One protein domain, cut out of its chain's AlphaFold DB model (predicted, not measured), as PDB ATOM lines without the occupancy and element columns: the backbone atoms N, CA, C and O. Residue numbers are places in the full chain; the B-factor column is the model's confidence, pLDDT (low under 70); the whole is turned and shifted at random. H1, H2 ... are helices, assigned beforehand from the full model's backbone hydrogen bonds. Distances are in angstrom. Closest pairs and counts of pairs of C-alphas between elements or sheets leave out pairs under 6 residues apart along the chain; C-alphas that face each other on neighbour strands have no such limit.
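AT A GLANCE: This is residues 5 to 95 of the 122 residues of the protein "DUF3209 family protein" of Natrarchaeobius chitinivorans (UniProt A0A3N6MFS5). Two long helices, H4 and H5, form a hairpin that makes most of the domain's length, and H1 packs beside its open end. Short H3 packs on both H1 and H4, while H2 packs on H1 alone, away from the hairpin. The printed part has 91 residues with five named helices, H1 to H5 in chain order, and no named strand; the class is all helix. It is compact, with a radius of gyration of the C-alphas of 13.4 A, yet elongated, spanning 43 by 26 by 20 A.

IN THESE COORDINATES: H1, residues 5 to 16, begins at C-alpha 5 (2.719, 5.470, 23.780) and is 16.2 A long. H2 is residues 22 to 31, 14.3 A, and H3 residues 38 to 44, 10.4 A. H4, residues 49 to 69, is the longest at 30.1 A. H5, residues 77 to 95, is 27.2 A and ends at C-alpha 95 (15.984, -1.976, 28.287).

HOW THE PARTS SIT: H1 is the hub, touching four helices. It forms a hairpin with H2, closest at the C-alphas of Glu 7 and Ala 28, 5.1 A, at a shallow tilt of 33 degrees, only just short of steep. H1 touches H3 at a steep tilt of 47 degrees, with the C-alphas of Ala 8 and Ala 44 closest at 4.1 A. H1, H4 and H5 form an up and down bundle, each running against the one before. H4 and H5 touch at 19 degrees; their closest C-alphas, Val 67 and Arg 81, are 6.2 A apart. H1 and H5 only just touch, with 3 pairs of C-alphas within 8 A. H2 and H3 are apart. In each helix every O i to N i+4 pair is within hydrogen-bond range.

THE WHOLE: The C-alphas of Gly 18 and Asp 73, the two farthest apart, are 43.3 A apart. The printed part has no cut and no long link; no printed residue is under 70 in pLDDT.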
ATOM      1  N   GLU A   5       1.691   6.427  23.371       98.12
ATOM      2  CA  GLU A   5       2.719   5.470  23.780       98.12
ATOM      3  C   GLU A   5       3.638   6.066  24.857       98.12
ATOM      4  O   GLU A   5       3.976   5.399  25.831       98.12
ATOM      5  N   LEU A   6       4.020   7.341  24.711       98.06
ATOM      6  CA  LEU A   6       4.910   8.021  25.656       98.06
ATOM      7  C   LEU A   6       4.192   8.396  26.957       98.06
ATOM      8  O   LEU A   6       4.791   8.298  28.028       98.06
ATOM      9  N   GLU A   7       2.925   8.806  26.886       98.06
ATOM     10  CA  GLU A   7       2.125   9.084  28.085       98.06
ATOM     11  C   GLU A   7       1.778   7.794  28.845       98.06
ATOM     12  O   GLU A   7       1.891   7.754  30.070       98.06
ATOM     13  N   ALA A   8       1.473   6.703  28.137       98.31
ATOM     14  CA  ALA A   8       1.279   5.392  28.748       98.31
ATOM     15  C   ALA A   8       2.575   4.867  29.378       98.31
ATOM     16  O   ALA A   8       2.568   4.443  30.534       98.31
ATOM     17  N   LEU A   9       3.710   4.975  28.678       98.38
ATOM     18  CA  LEU A   9       5.016   4.616  29.233       98.38
ATOM     19  C   LEU A   9       5.332   5.421  30.501       98.38
ATOM     20  O   LEU A   9       5.853   4.869  31.469       98.38
ATOM     21  N   LYS A  10       5.002   6.718  30.524       97.75
ATOM     22  CA  LYS A  10       5.173   7.565  31.711       97.75
ATOM     23  C   LYS A  10       4.377   7.017  32.896       97.75
ATOM     24  O   LYS A  10       4.944   6.901  33.978       97.75
ATOM     25  N   LEU A  11       3.107   6.652  32.705       98.00
ATOM     26  CA  LEU A  11       2.285   6.062  33.768       98.00
ATOM     27  C   LEU A  11       2.850   4.728  34.268       98.00
ATOM     28  O   LEU A  11       3.026   4.577  35.479       98.00
ATOM     29  N   GLY A  12       3.223   3.822  33.360       98.25
ATOM     30  CA  GLY A  12       3.860   2.554  33.724       98.25
ATOM     31  C   GLY A  12       5.141   2.770  34.535       98.25
ATOM     32  O   GLY A  12       5.328   2.175  35.594       98.25
ATOM     33  N   LEU A  13       6.008   3.699  34.114       98.19
ATOM     34  CA  LEU A  13       7.233   4.027  34.851       98.19
ATOM     35  C   LEU A  13       6.953   4.638  36.230       98.19
ATOM     36  O   LEU A  13       7.678   4.336  37.177       98.19
ATOM     37  N   LEU A  14       5.912   5.464  36.382       97.94
ATOM     38  CA  LEU A  14       5.513   5.977  37.696       97.94
ATOM     39  C   LEU A  14       5.095   4.845  38.646       97.94
ATOM     40  O   LEU A  14       5.426   4.915  39.832       97.94
ATOM     41  N   ASN A  15       4.403   3.813  38.144       97.56
ATOM     42  CA  ASN A  15       4.034   2.631  38.930       97.56
ATOM     43  C   ASN A  15       5.287   1.842  39.334       97.56
ATOM     44  O   ASN A  15       5.563   1.681  40.523       97.56
ATOM     45  N   VAL A  16       6.089   1.433  38.346       97.38
ATOM     46  CA  VAL A  16       7.259   0.559  38.530       97.38
ATOM     47  C   VAL A  16       8.329   1.188  39.416       97.38
ATOM     48  O   VAL A  16       8.910   0.518  40.267       97.38
ATOM     49  N   LEU A  17       8.589   2.486  39.250       96.19
ATOM     50  CA  LEU A  17       9.579   3.208  40.051       96.19
ATOM     51  C   LEU A  17       9.027   3.663  41.409       96.19
ATOM     52  O   LEU A  17       9.751   4.303  42.173       96.19
ATOM     53  N   GLY A  18       7.744   3.417  41.700       95.50
ATOM     54  CA  GLY A  18       7.086   3.900  42.915       95.50
ATOM     55  C   GLY A  18       7.101   5.428  43.044       95.50
ATOM     56  O   GLY A  18       7.095   5.965  44.154       95.50
ATOM     57  N   THR A  19       7.167   6.150  41.922       95.94
ATOM     58  CA  THR A  19       7.295   7.611  41.913       95.94
ATOM     59  C   THR A  19       5.929   8.261  42.117       95.94
ATOM     60  O   THR A  19       5.014   8.133  41.302       95.94
ATOM     61  N   ALA A  20       5.791   9.008  43.211       91.62
ATOM     62  CA  ALA A  20       4.572   9.733  43.546       91.62
ATOM     63  C   ALA A  20       4.569  11.147  42.936       91.62
ATOM     64  O   ALA A  20       4.662  12.141  43.656       91.62
ATOM     65  N   ASP A  21       4.447  11.244  41.610       95.25
ATOM     66  CA  ASP A  21       4.199  12.514  40.916       95.25
ATOM     67  C   ASP A  21       2.737  12.595  40.461       95.25
ATOM     68  O   ASP A  21       2.331  12.047  39.434       95.25
ATOM     69  N   ARG A  22       1.927  13.280  41.272       92.75
ATOM     70  CA  ARG A  22       0.495  13.437  41.013       92.75
ATOM     71  C   ARG A  22       0.221  14.276  39.767       92.75
ATOM     72  O   ARG A  22      -0.694  13.947  39.024       92.75
ATOM     73  N   SER A  23       0.995  15.337  39.538       95.25
ATOM     74  CA  SER A  23       0.763  16.228  38.400       95.25
ATOM     75  C   SER A  23       1.116  15.538  37.089       95.25
ATOM     76  O   SER A  23       0.397  15.701  36.107       95.25
ATOM     77  N   ALA A  24       2.208  14.769  37.070       93.44
ATOM     78  CA  ALA A  24       2.589  13.984  35.905       93.44
ATOM     79  C   ALA A  24       1.561  12.885  35.607       93.44
ATOM     80  O   ALA A  24       1.212  12.691  34.444       93.44
ATOM     81  N   ARG A  25       1.045  12.213  36.648       96.31
ATOM     82  CA  ARG A  25      -0.011  11.202  36.506       96.31
ATOM     83  C   ARG A  25      -1.310  11.802  35.961       96.31
ATOM     84  O   ARG A  25      -1.782  11.333  34.936       96.31
ATOM     85  N   GLU A  26      -1.834  12.865  36.576       96.19
ATOM     86  CA  GLU A  26      -3.078  13.517  36.123       96.19
ATOM     87  C   GLU A  26      -2.960  14.034  34.679       96.19
ATOM     88  O   GLU A  26      -3.902  13.917  33.894       96.19
ATOM     89  N   HIS A  27      -1.796  14.576  34.305       94.69
ATOM     90  CA  HIS A  27      -1.539  15.010  32.934       94.69
ATOM     91  C   HIS A  27      -1.603  13.841  31.944       94.69
ATOM     92  O   HIS A  27      -2.335  13.924  30.961       94.69
ATOM     93  N   ALA A  28      -0.887  12.749  32.221       94.38
ATOM     94  CA  ALA A  28      -0.862  11.585  31.341       94.38
ATOM     95  C   ALA A  28      -2.236  10.900  31.243       94.38
ATOM     96  O   ALA A  28      -2.667  10.544  30.152       94.38
ATOM     97  N   GLU A  29      -2.961  10.772  32.358       95.56
ATOM     98  CA  GLU A  29      -4.329  10.235  32.377       95.56
ATOM     99  C   GLU A  29      -5.286  11.080  31.527       95.56
ATOM    100  O   GLU A  29      -6.107  10.528  30.798       95.56
ATOM    101  N   THR A  30      -5.150  12.409  31.575       95.88
ATOM    102  CA  THR A  30      -5.963  13.323  30.759       95.88
ATOM    103  C   THR A  30      -5.659  13.163  29.270       95.88
ATOM    104  O   THR A  30      -6.577  13.097  28.458       95.88
ATOM    105  N   GLU A  31      -4.383  13.068  28.891       95.56
ATOM    106  CA  GLU A  31      -3.979  12.869  27.490       95.56
ATOM    107  C   GLU A  31      -4.414  11.500  26.932       95.56
ATOM    108  O   GLU A  31      -4.574  11.352  25.720       95.56
ATOM    109  N   LEU A  32      -4.619  10.504  27.800       95.75
ATOM    110  CA  LEU A  32      -5.020   9.141  27.439       95.75
ATOM    111  C   LEU A  32      -6.535   8.896  27.508       95.75
ATOM    112  O   LEU A  32      -6.979   7.779  27.232       95.75
ATOM    113  N   GLU A  33      -7.344   9.893  27.874       94.44
ATOM    114  CA  GLU A  33      -8.790   9.716  28.019       94.44
ATOM    115  C   GLU A  33      -9.419   9.206  26.707       94.44
ATOM    116  O   GLU A  33      -9.295   9.819  25.649       94.44
ATOM    117  N   GLY A  34     -10.084   8.045  26.770       93.00
ATOM    118  CA  GLY A  34     -10.667   7.378  25.595       93.00
ATOM    119  C   GLY A  34      -9.684   6.566  24.739       93.00
ATOM    120  O   GLY A  34     -10.090   6.049  23.702       93.00
ATOM    121  N   HIS A  35      -8.426   6.426  25.170       92.50
ATOM    122  CA  HIS A  35      -7.354   5.720  24.453       92.50
ATOM    123  C   HIS A  35      -6.680   4.612  25.283       92.50
ATOM    124  O   HIS A  35      -5.614   4.124  24.921       92.50
ATOM    125  N   LEU A  36      -7.298   4.185  26.389       92.38
ATOM    126  CA  LEU A  36      -6.778   3.150  27.296       92.38
ATOM    127  C   LEU A  36      -7.120   1.712  26.863       92.38
ATOM    128  O   LEU A  36      -7.124   0.799  27.687       92.38
ATOM    129  N   ASP A  37      -7.412   1.495  25.586       92.12
ATOM    130  CA  ASP A  37      -7.654   0.158  25.049       92.12
ATOM    131  C   ASP A  37      -6.351  -0.472  24.530       92.12
ATOM    132  O   ASP A  37      -5.384   0.214  24.188       92.12
ATOM    133  N   GLY A  38      -6.323  -1.805  24.463       95.81
ATOM    134  CA  GLY A  38      -5.219  -2.544  23.848       95.81
ATOM    135  C   GLY A  38      -3.855  -2.329  24.533       95.81
ATOM    136  O   GLY A  38      -3.794  -2.210  25.763       95.81
ATOM    137  N   PRO A  39      -2.751  -2.311  23.760       97.50
ATOM    138  CA  PRO A  39      -1.397  -2.159  24.297       97.50
ATOM    139  C   PRO A  39      -1.166  -0.869  25.089       97.50
ATOM    140  O   PRO A  39      -0.433  -0.896  26.072       97.50
ATOM    141  N   ILE A  40      -1.819   0.238  24.721       98.06
ATOM    142  CA  ILE A  40      -1.680   1.533  25.405       98.06
ATOM    143  C   ILE A  40      -2.195   1.451  26.845       98.06
ATOM    144  O   ILE A  40      -1.493   1.840  27.778       98.06
ATOM    145  N   GLY A  41      -3.397   0.903  27.040       97.75
ATOM    146  CA  GLY A  41      -3.957   0.707  28.378       97.75
ATOM    147  C   GLY A  41      -3.120  -0.237  29.233       97.75
ATOM    148  O   GLY A  41      -2.853   0.051  30.400       97.75
ATOM    149  N   ALA A  42      -2.658  -1.340  28.639       98.31
ATOM    150  CA  ALA A  42      -1.809  -2.304  29.330       98.31
ATOM    151  C   ALA A  42      -0.448  -1.701  29.730       98.31
ATOM    152  O   ALA A  42       0.023  -1.934  30.839       98.31
ATOM    153  N   LEU A  43       0.148  -0.871  28.868       98.62
ATOM    154  CA  LEU A  43       1.390  -0.154  29.155       98.62
ATOM    155  C   LEU A  43       1.215   0.866  30.290       98.62
ATOM    156  O   LEU A  43       2.056   0.940  31.183       98.62
ATOM    157  N   ALA A  44       0.109   1.615  30.291       98.31
ATOM    158  CA  ALA A  44      -0.204   2.590  31.337       98.31
ATOM    159  C   ALA A  44      -0.414   1.948  32.721       98.31
ATOM    160  O   ALA A  44      -0.118   2.563  33.748       98.31
ATOM    161  N   ALA A  45      -0.921   0.716  32.743       98.00
ATOM    162  CA  ALA A  45      -1.200  -0.047  33.954       98.00
ATOM    163  C   ALA A  45      -0.061  -0.991  34.378       98.00
ATOM    164  O   ALA A  45      -0.224  -1.702  35.363       98.00
ATOM    165  N   ALA A  46       1.065  -1.024  33.658       98.56
ATOM    166  CA  ALA A  46       2.161  -1.945  33.949       98.56
ATOM    167  C   ALA A  46       2.749  -1.712  35.354       98.56
ATOM    168  O   ALA A  46       3.004  -0.568  35.740       98.56
ATOM    169  N   ASP A  47       3.013  -2.804  36.076       97.94
ATOM    170  CA  ASP A  47       3.537  -2.816  37.450       97.94
ATOM    171  C   ASP A  47       4.959  -3.402  37.533       97.94
ATOM    172  O   ASP A  47       5.577  -3.441  38.600       97.94
ATOM    173  N   SER A  48       5.533  -3.820  36.400       98.31
ATOM    174  CA  SER A  48       6.933  -4.252  36.306       98.31
ATOM    175  C   SER A  48       7.616  -3.785  35.017       98.31
ATOM    176  O   SER A  48       6.961  -3.560  34.000       98.31
ATOM    177  N   LEU A  49       8.956  -3.694  35.023       98.38
ATOM    178  CA  LEU A  49       9.733  -3.392  33.808       98.38
ATOM    179  C   LEU A  49       9.474  -4.420  32.692       98.38
ATOM    180  O   LEU A  49       9.350  -4.042  31.533       98.38
ATOM    181  N   ALA A  50       9.302  -5.699  33.040       98.38
ATOM    182  CA  ALA A  50       8.996  -6.755  32.075       98.38
ATOM    183  C   ALA A  50       7.605  -6.603  31.425       98.38
ATOM    184  O   ALA A  50       7.402  -7.000  30.276       98.38
ATOM    185  N   GLU A  51       6.621  -6.061  32.148       98.62
ATOM    186  CA  GLU A  51       5.322  -5.697  31.571       98.62
ATOM    187  C   GLU A  51       5.436  -4.459  30.686       98.62
ATOM    188  O   GLU A  51       4.901  -4.475  29.578       98.62
ATOM    189  N   ILE A  52       6.183  -3.435  31.121       98.69
ATOM    190  CA  ILE A  52       6.461  -2.249  30.303       98.69
ATOM    191  C   ILE A  52       7.068  -2.660  28.963       98.69
ATOM    192  O   ILE A  52       6.536  -2.278  27.929       98.69
ATOM    193  N   GLU A  53       8.142  -3.452  28.958       98.62
ATOM    194  CA  GLU A  53       8.816  -3.877  27.724       98.62
ATOM    195  C   GLU A  53       7.865  -4.629  26.786       98.62
ATOM    196  O   GLU A  53       7.783  -4.319  25.601       98.62
ATOM    197  N   ARG A  54       7.076  -5.565  27.325       98.56
ATOM    198  CA  ARG A  54       6.108  -6.350  26.546       98.56
ATOM    199  C   ARG A  54       5.011  -5.487  25.924       98.56
ATOM    200  O   ARG A  54       4.630  -5.705  24.778       98.56
ATOM    201  N   HIS A  55       4.438  -4.566  26.694       98.62
ATOM    202  CA  HIS A  55       3.331  -3.736  26.221       98.62
ATOM    203  C   HIS A  55       3.813  -2.599  25.318       98.62
ATOM    204  O   HIS A  55       3.100  -2.224  24.390       98.62
ATOM    205  N   LEU A  56       5.034  -2.106  25.536       98.44
ATOM    206  CA  LEU A  56       5.684  -1.138  24.663       98.44
ATOM    207  C   LEU A  56       6.041  -1.746  23.302       98.44
ATOM    208  O   LEU A  56       5.792  -1.093  22.294       98.44
ATOM    209  N   ASP A  57       6.536  -2.987  23.260       98.50
ATOM    210  CA  ASP A  57       6.759  -3.728  22.007       98.50
ATOM    211  C   ASP A  57       5.449  -3.877  21.215       98.50
ATOM    212  O   ASP A  57       5.382  -3.527  20.039       98.50
ATOM    213  N   ALA A  58       4.358  -4.277  21.877       98.38
ATOM    214  CA  ALA A  58       3.047  -4.370  21.231       98.38
ATOM    215  C   ALA A  58       2.537  -3.011  20.706       98.38
ATOM    216  O   ALA A  58       2.045  -2.935  19.584       98.38
ATOM    217  N   ALA A  59       2.696  -1.927  21.476       98.06
ATOM    218  CA  ALA A  59       2.327  -0.581  21.030       98.06
ATOM    219  C   ALA A  59       3.205  -0.084  19.865       98.06
ATOM    220  O   ALA A  59       2.727   0.626  18.981       98.06
ATOM    221  N   LEU A  60       4.487  -0.463  19.840       98.38
ATOM    222  CA  LEU A  60       5.398  -0.176  18.734       98.38
ATOM    223  C   LEU A  60       4.990  -0.910  17.459       98.38
ATOM    224  O   LEU A  60       5.033  -0.302  16.394       98.38
ATOM    225  N   VAL A  61       4.563  -2.171  17.554       98.38
ATOM    226  CA  VAL A  61       4.046  -2.928  16.403       98.38
ATOM    227  C   VAL A  61       2.835  -2.224  15.786       98.38
ATOM    228  O   VAL A  61       2.834  -2.002  14.575       98.38
ATOM    229  N   ASP A  62       1.862  -1.805  16.599       97.00
ATOM    230  CA  ASP A  62       0.684  -1.065  16.122       97.00
ATOM    231  C   ASP A  62       1.096   0.258  15.441       97.00
ATOM    232  O   ASP A  62       0.657   0.578  14.336       97.00
ATOM    233  N   LEU A  63       2.019   1.008  16.054       96.88
ATOM    234  CA  LEU A  63       2.518   2.269  15.502       96.88
ATOM    235  C   LEU A  63       3.314   2.079  14.197       96.88
ATOM    236  O   LEU A  63       3.308   2.945  13.317       96.88
ATOM    237  N   GLU A  64       4.034   0.971  14.064       98.12
ATOM    238  CA  GLU A  64       4.745   0.609  12.839       98.12
ATOM    239  C   GLU A  64       3.781   0.242  11.713       98.12
ATOM    240  O   GLU A  64       4.022   0.635  10.567       98.12
ATOM    241  N   GLU A  65       2.688  -0.454  12.032       97.81
ATOM    242  CA  GLU A  65       1.609  -0.739  11.088       97.81
ATOM    243  C   GLU A  65       0.957   0.558  10.591       97.81
ATOM    244  O   GLU A  65       0.843   0.747   9.376       97.81
ATOM    245  N   ASP A  66       0.648   1.492  11.497       95.31
ATOM    246  CA  ASP A  66       0.119   2.815  11.150       95.31
ATOM    247  C   ASP A  66       1.041   3.542  10.161       95.31
ATOM    248  O   ASP A  66       0.613   3.962   9.084       95.31
ATOM    249  N   VAL A  67       2.337   3.654  10.481       96.94
ATOM    250  CA  VAL A  67       3.317   4.314   9.601       96.94
ATOM    251  C   VAL A  67       3.425   3.605   8.248       96.94
ATOM    252  O   VAL A  67       3.568   4.273   7.223       96.94
ATOM    253  N   ALA A  68       3.374   2.271   8.223       97.12
ATOM    254  CA  ALA A  68       3.464   1.488   6.995       97.12
ATOM    255  C   ALA A  68       2.223   1.627   6.099       97.12
ATOM    256  O   ALA A  68       2.342   1.529   4.875       97.12
ATOM    257  N   ALA A  69       1.048   1.864   6.689       97.31
ATOM    258  CA  ALA A  69      -0.202   2.071   5.967       97.31
ATOM    259  C   ALA A  69      -0.343   3.493   5.388       97.31
ATOM    260  O   ALA A  69      -1.133   3.708   4.463       97.31
ATOM    261  N   MET A  70       0.413   4.466   5.905       96.88
ATOM    262  CA  MET A  70       0.350   5.861   5.468       96.88
ATOM    263  C   MET A  70       0.999   6.097   4.096       96.88
ATOM    264  O   MET A  70       2.022   5.517   3.729       96.88
ATOM    265  N   SER A  71       0.427   7.042   3.344       95.88
ATOM    266  CA  SER A  71       1.064   7.579   2.138       95.88
ATOM    267  C   SER A  71       2.248   8.472   2.511       95.88
ATOM    268  O   SER A  71       2.169   9.256   3.451       95.88
ATOM    269  N   ALA A  72       3.321   8.438   1.717       91.31
ATOM    270  CA  ALA A  72       4.458   9.345   1.895       91.31
ATOM    271  C   ALA A  72       4.096  10.829   1.680       91.31
ATOM    272  O   ALA A  72       4.807  11.706   2.170       91.31
ATOM    273  N   ASP A  73       3.002  11.101   0.963       95.62
ATOM    274  CA  ASP A  73       2.475  12.452   0.739       95.62
ATOM    275  C   ASP A  73       1.455  12.882   1.813       95.62
ATOM    276  O   ASP A  73       0.925  13.992   1.748       95.62
ATOM    277  N   ASP A  74       1.153  12.015   2.788       95.50
ATOM    278  CA  ASP A  74       0.270  12.353   3.904       95.50
ATOM    279  C   ASP A  74       0.924  13.447   4.778       95.50
ATOM    280  O   ASP A  74       2.058  13.264   5.240       95.50
ATOM    281  N   PRO A  75       0.245  14.585   5.033       95.00
ATOM    282  CA  PRO A  75       0.765  15.648   5.892       95.00
ATOM    283  C   PRO A  75       1.181  15.182   7.298       95.00
ATOM    284  O   PRO A  75       2.055  15.804   7.906       95.00
ATOM    285  N   GLU A  76       0.585  14.108   7.818       94.88
ATOM    286  CA  GLU A  76       0.885  13.555   9.139       94.88
ATOM    287  C   GLU A  76       2.056  12.562   9.127       94.88
ATOM    288  O   GLU A  76       2.665  12.335  10.173       94.88
ATOM    289  N   TYR A  77       2.451  12.032   7.961       95.50
ATOM    290  CA  TYR A  77       3.479  10.987   7.842       95.50
ATOM    291  C   TYR A  77       4.785  11.353   8.558       95.50
ATOM    292  O   TYR A  77       5.367  10.550   9.292       95.50
ATOM    293  N   GLY A  78       5.241  12.598   8.383       96.19
ATOM    294  CA  GLY A  78       6.455  13.093   9.030       96.19
ATOM    295  C   GLY A  78       6.365  13.086  10.557       96.19
ATOM    296  O   GLY A  78       7.339  12.733  11.225       96.19
ATOM    297  N   TYR A  79       5.198  13.429  11.107       95.88
ATOM    298  CA  TYR A  79       4.961  13.398  12.546       95.88
ATOM    299  C   TYR A  79       4.874  11.962  13.065       95.88
ATOM    300  O   TYR A  79       5.598  11.633  14.002       95.88
ATOM    301  N   THR A  80       4.070  11.092  12.444       96.56
ATOM    302  CA  THR A  80       3.882   9.702  12.899       96.56
ATOM    303  C   THR A  80       5.198   8.927  12.865       96.56
ATOM    304  O   THR A  80       5.560   8.250  13.827       96.56
ATOM    305  N   ARG A  81       6.006   9.119  11.815       96.75
ATOM    306  CA  ARG A  81       7.357   8.550  11.740       96.75
ATOM    307  C   ARG A  81       8.293   9.118  12.812       96.75
ATOM    308  O   ARG A  81       9.119   8.386  13.351       96.75
ATOM    309  N   GLY A  82       8.186  10.411  13.123       97.38
ATOM    310  CA  GLY A  82       8.927  11.038  14.220       97.38
ATOM    311  C   GLY A  82       8.539  10.471  15.587       97.38
ATOM    312  O   GLY A  82       9.421  10.162  16.388       97.38
ATOM    313  N   ARG A  83       7.237  10.260  15.819       97.56
ATOM    314  CA  ARG A  83       6.694   9.596  17.012       97.56
ATOM    315  C   ARG A  83       7.270   8.190  17.154       97.56
ATOM    316  O   ARG A  83       7.842   7.895  18.196       97.56
ATOM    317  N   LEU A  84       7.250   7.379  16.094       98.06
ATOM    318  CA  LEU A  84       7.839   6.034  16.100       98.06
ATOM    319  C   LEU A  84       9.315   6.034  16.523       98.06
ATOM    320  O   LEU A  84       9.736   5.220  17.343       98.06
ATOM    321  N   LEU A  85      10.115   6.969  16.000       98.31
ATOM    322  CA  LEU A  85      11.524   7.083  16.386       98.31
ATOM    323  C   LEU A  85      11.697   7.443  17.866       98.31
ATOM    324  O   LEU A  85      12.577   6.884  18.517       98.31
ATOM    325  N   ALA A  86      10.871   8.350  18.391       98.38
ATOM    326  CA  ALA A  86      10.910   8.733  19.800       98.38
ATOM    327  C   ALA A  86      10.519   7.567  20.723       98.38
ATOM    328  O   ALA A  86      11.183   7.339  21.731       98.38
ATOM    329  N   VAL A  87       9.493   6.791  20.358       98.31
ATOM    330  CA  VAL A  87       9.045   5.626  21.141       98.31
ATOM    331  C   VAL A  87      10.106   4.517  21.134       98.31
ATOM    332  O   VAL A  87      10.431   3.987  22.192       98.31
ATOM    333  N   ARG A  88      10.750   4.237  19.990       98.56
ATOM    334  CA  ARG A  88      11.879   3.284  19.916       98.56
ATOM    335  C   ARG A  88      13.101   3.726  20.728       98.56
ATOM    336  O   ARG A  88      13.863   2.896  21.218       98.56
ATOM    337  N   ASP A  89      13.348   5.029  20.854       98.62
ATOM    338  CA  ASP A  89      14.420   5.508  21.736       98.62
ATOM    339  C   ASP A  89      14.072   5.290  23.215       98.62
ATOM    340  O   ASP A  89      14.921   4.850  23.997       98.62
ATOM    341  N   ALA A  90      12.807   5.513  23.577       98.38
ATOM    342  CA  ALA A  90      12.300   5.250  24.916       98.38
ATOM    343  C   ALA A  90      12.359   3.754  25.273       98.38
ATOM    344  O   ALA A  90      12.828   3.414  26.356       98.38
ATOM    345  N   GLU A  91      12.006   2.855  24.351       98.50
ATOM    346  CA  GLU A  91      12.165   1.400  24.504       98.50
ATOM    347  C   GLU A  91      13.609   1.020  24.852       98.50
ATOM    348  O   GLU A  91      13.876   0.341  25.845       98.50
ATOM    349  N   ARG A  92      14.585   1.543  24.103       98.50
ATOM    350  CA  ARG A  92      16.004   1.304  24.406       98.50
ATOM    351  C   ARG A  92      16.410   1.851  25.770       98.50
ATOM    352  O   ARG A  92      17.338   1.320  26.378       98.50
ATOM    353  N   ALA A  93      15.797   2.942  26.223       98.44
ATOM    354  CA  ALA A  93      16.041   3.475  27.557       98.44
ATOM    355  C   ALA A  93      15.487   2.545  28.645       98.44
ATOM    356  O   ALA A  93      16.195   2.309  29.623       98.44
ATOM    357  N   VAL A  94      14.297   1.966  28.444       98.44
ATOM    358  CA  VAL A  94      13.723   0.953  29.343       98.44
ATOM    359  C   VAL A  94      14.624  -0.278  29.411       98.44
ATOM    360  O   VAL A  94      15.023  -0.654  30.505       98.44
ATOM    361  N   HIS A  95      15.072  -0.824  28.277       98.44
ATOM    362  CA  HIS A  95      15.984  -1.976  28.287       98.44
ATOM    363  C   HIS A  95      17.292  -1.711  29.040       98.44
ATOM    364  O   HIS A  95      17.799  -2.579  29.749       98.44
TER     365      HIS A  95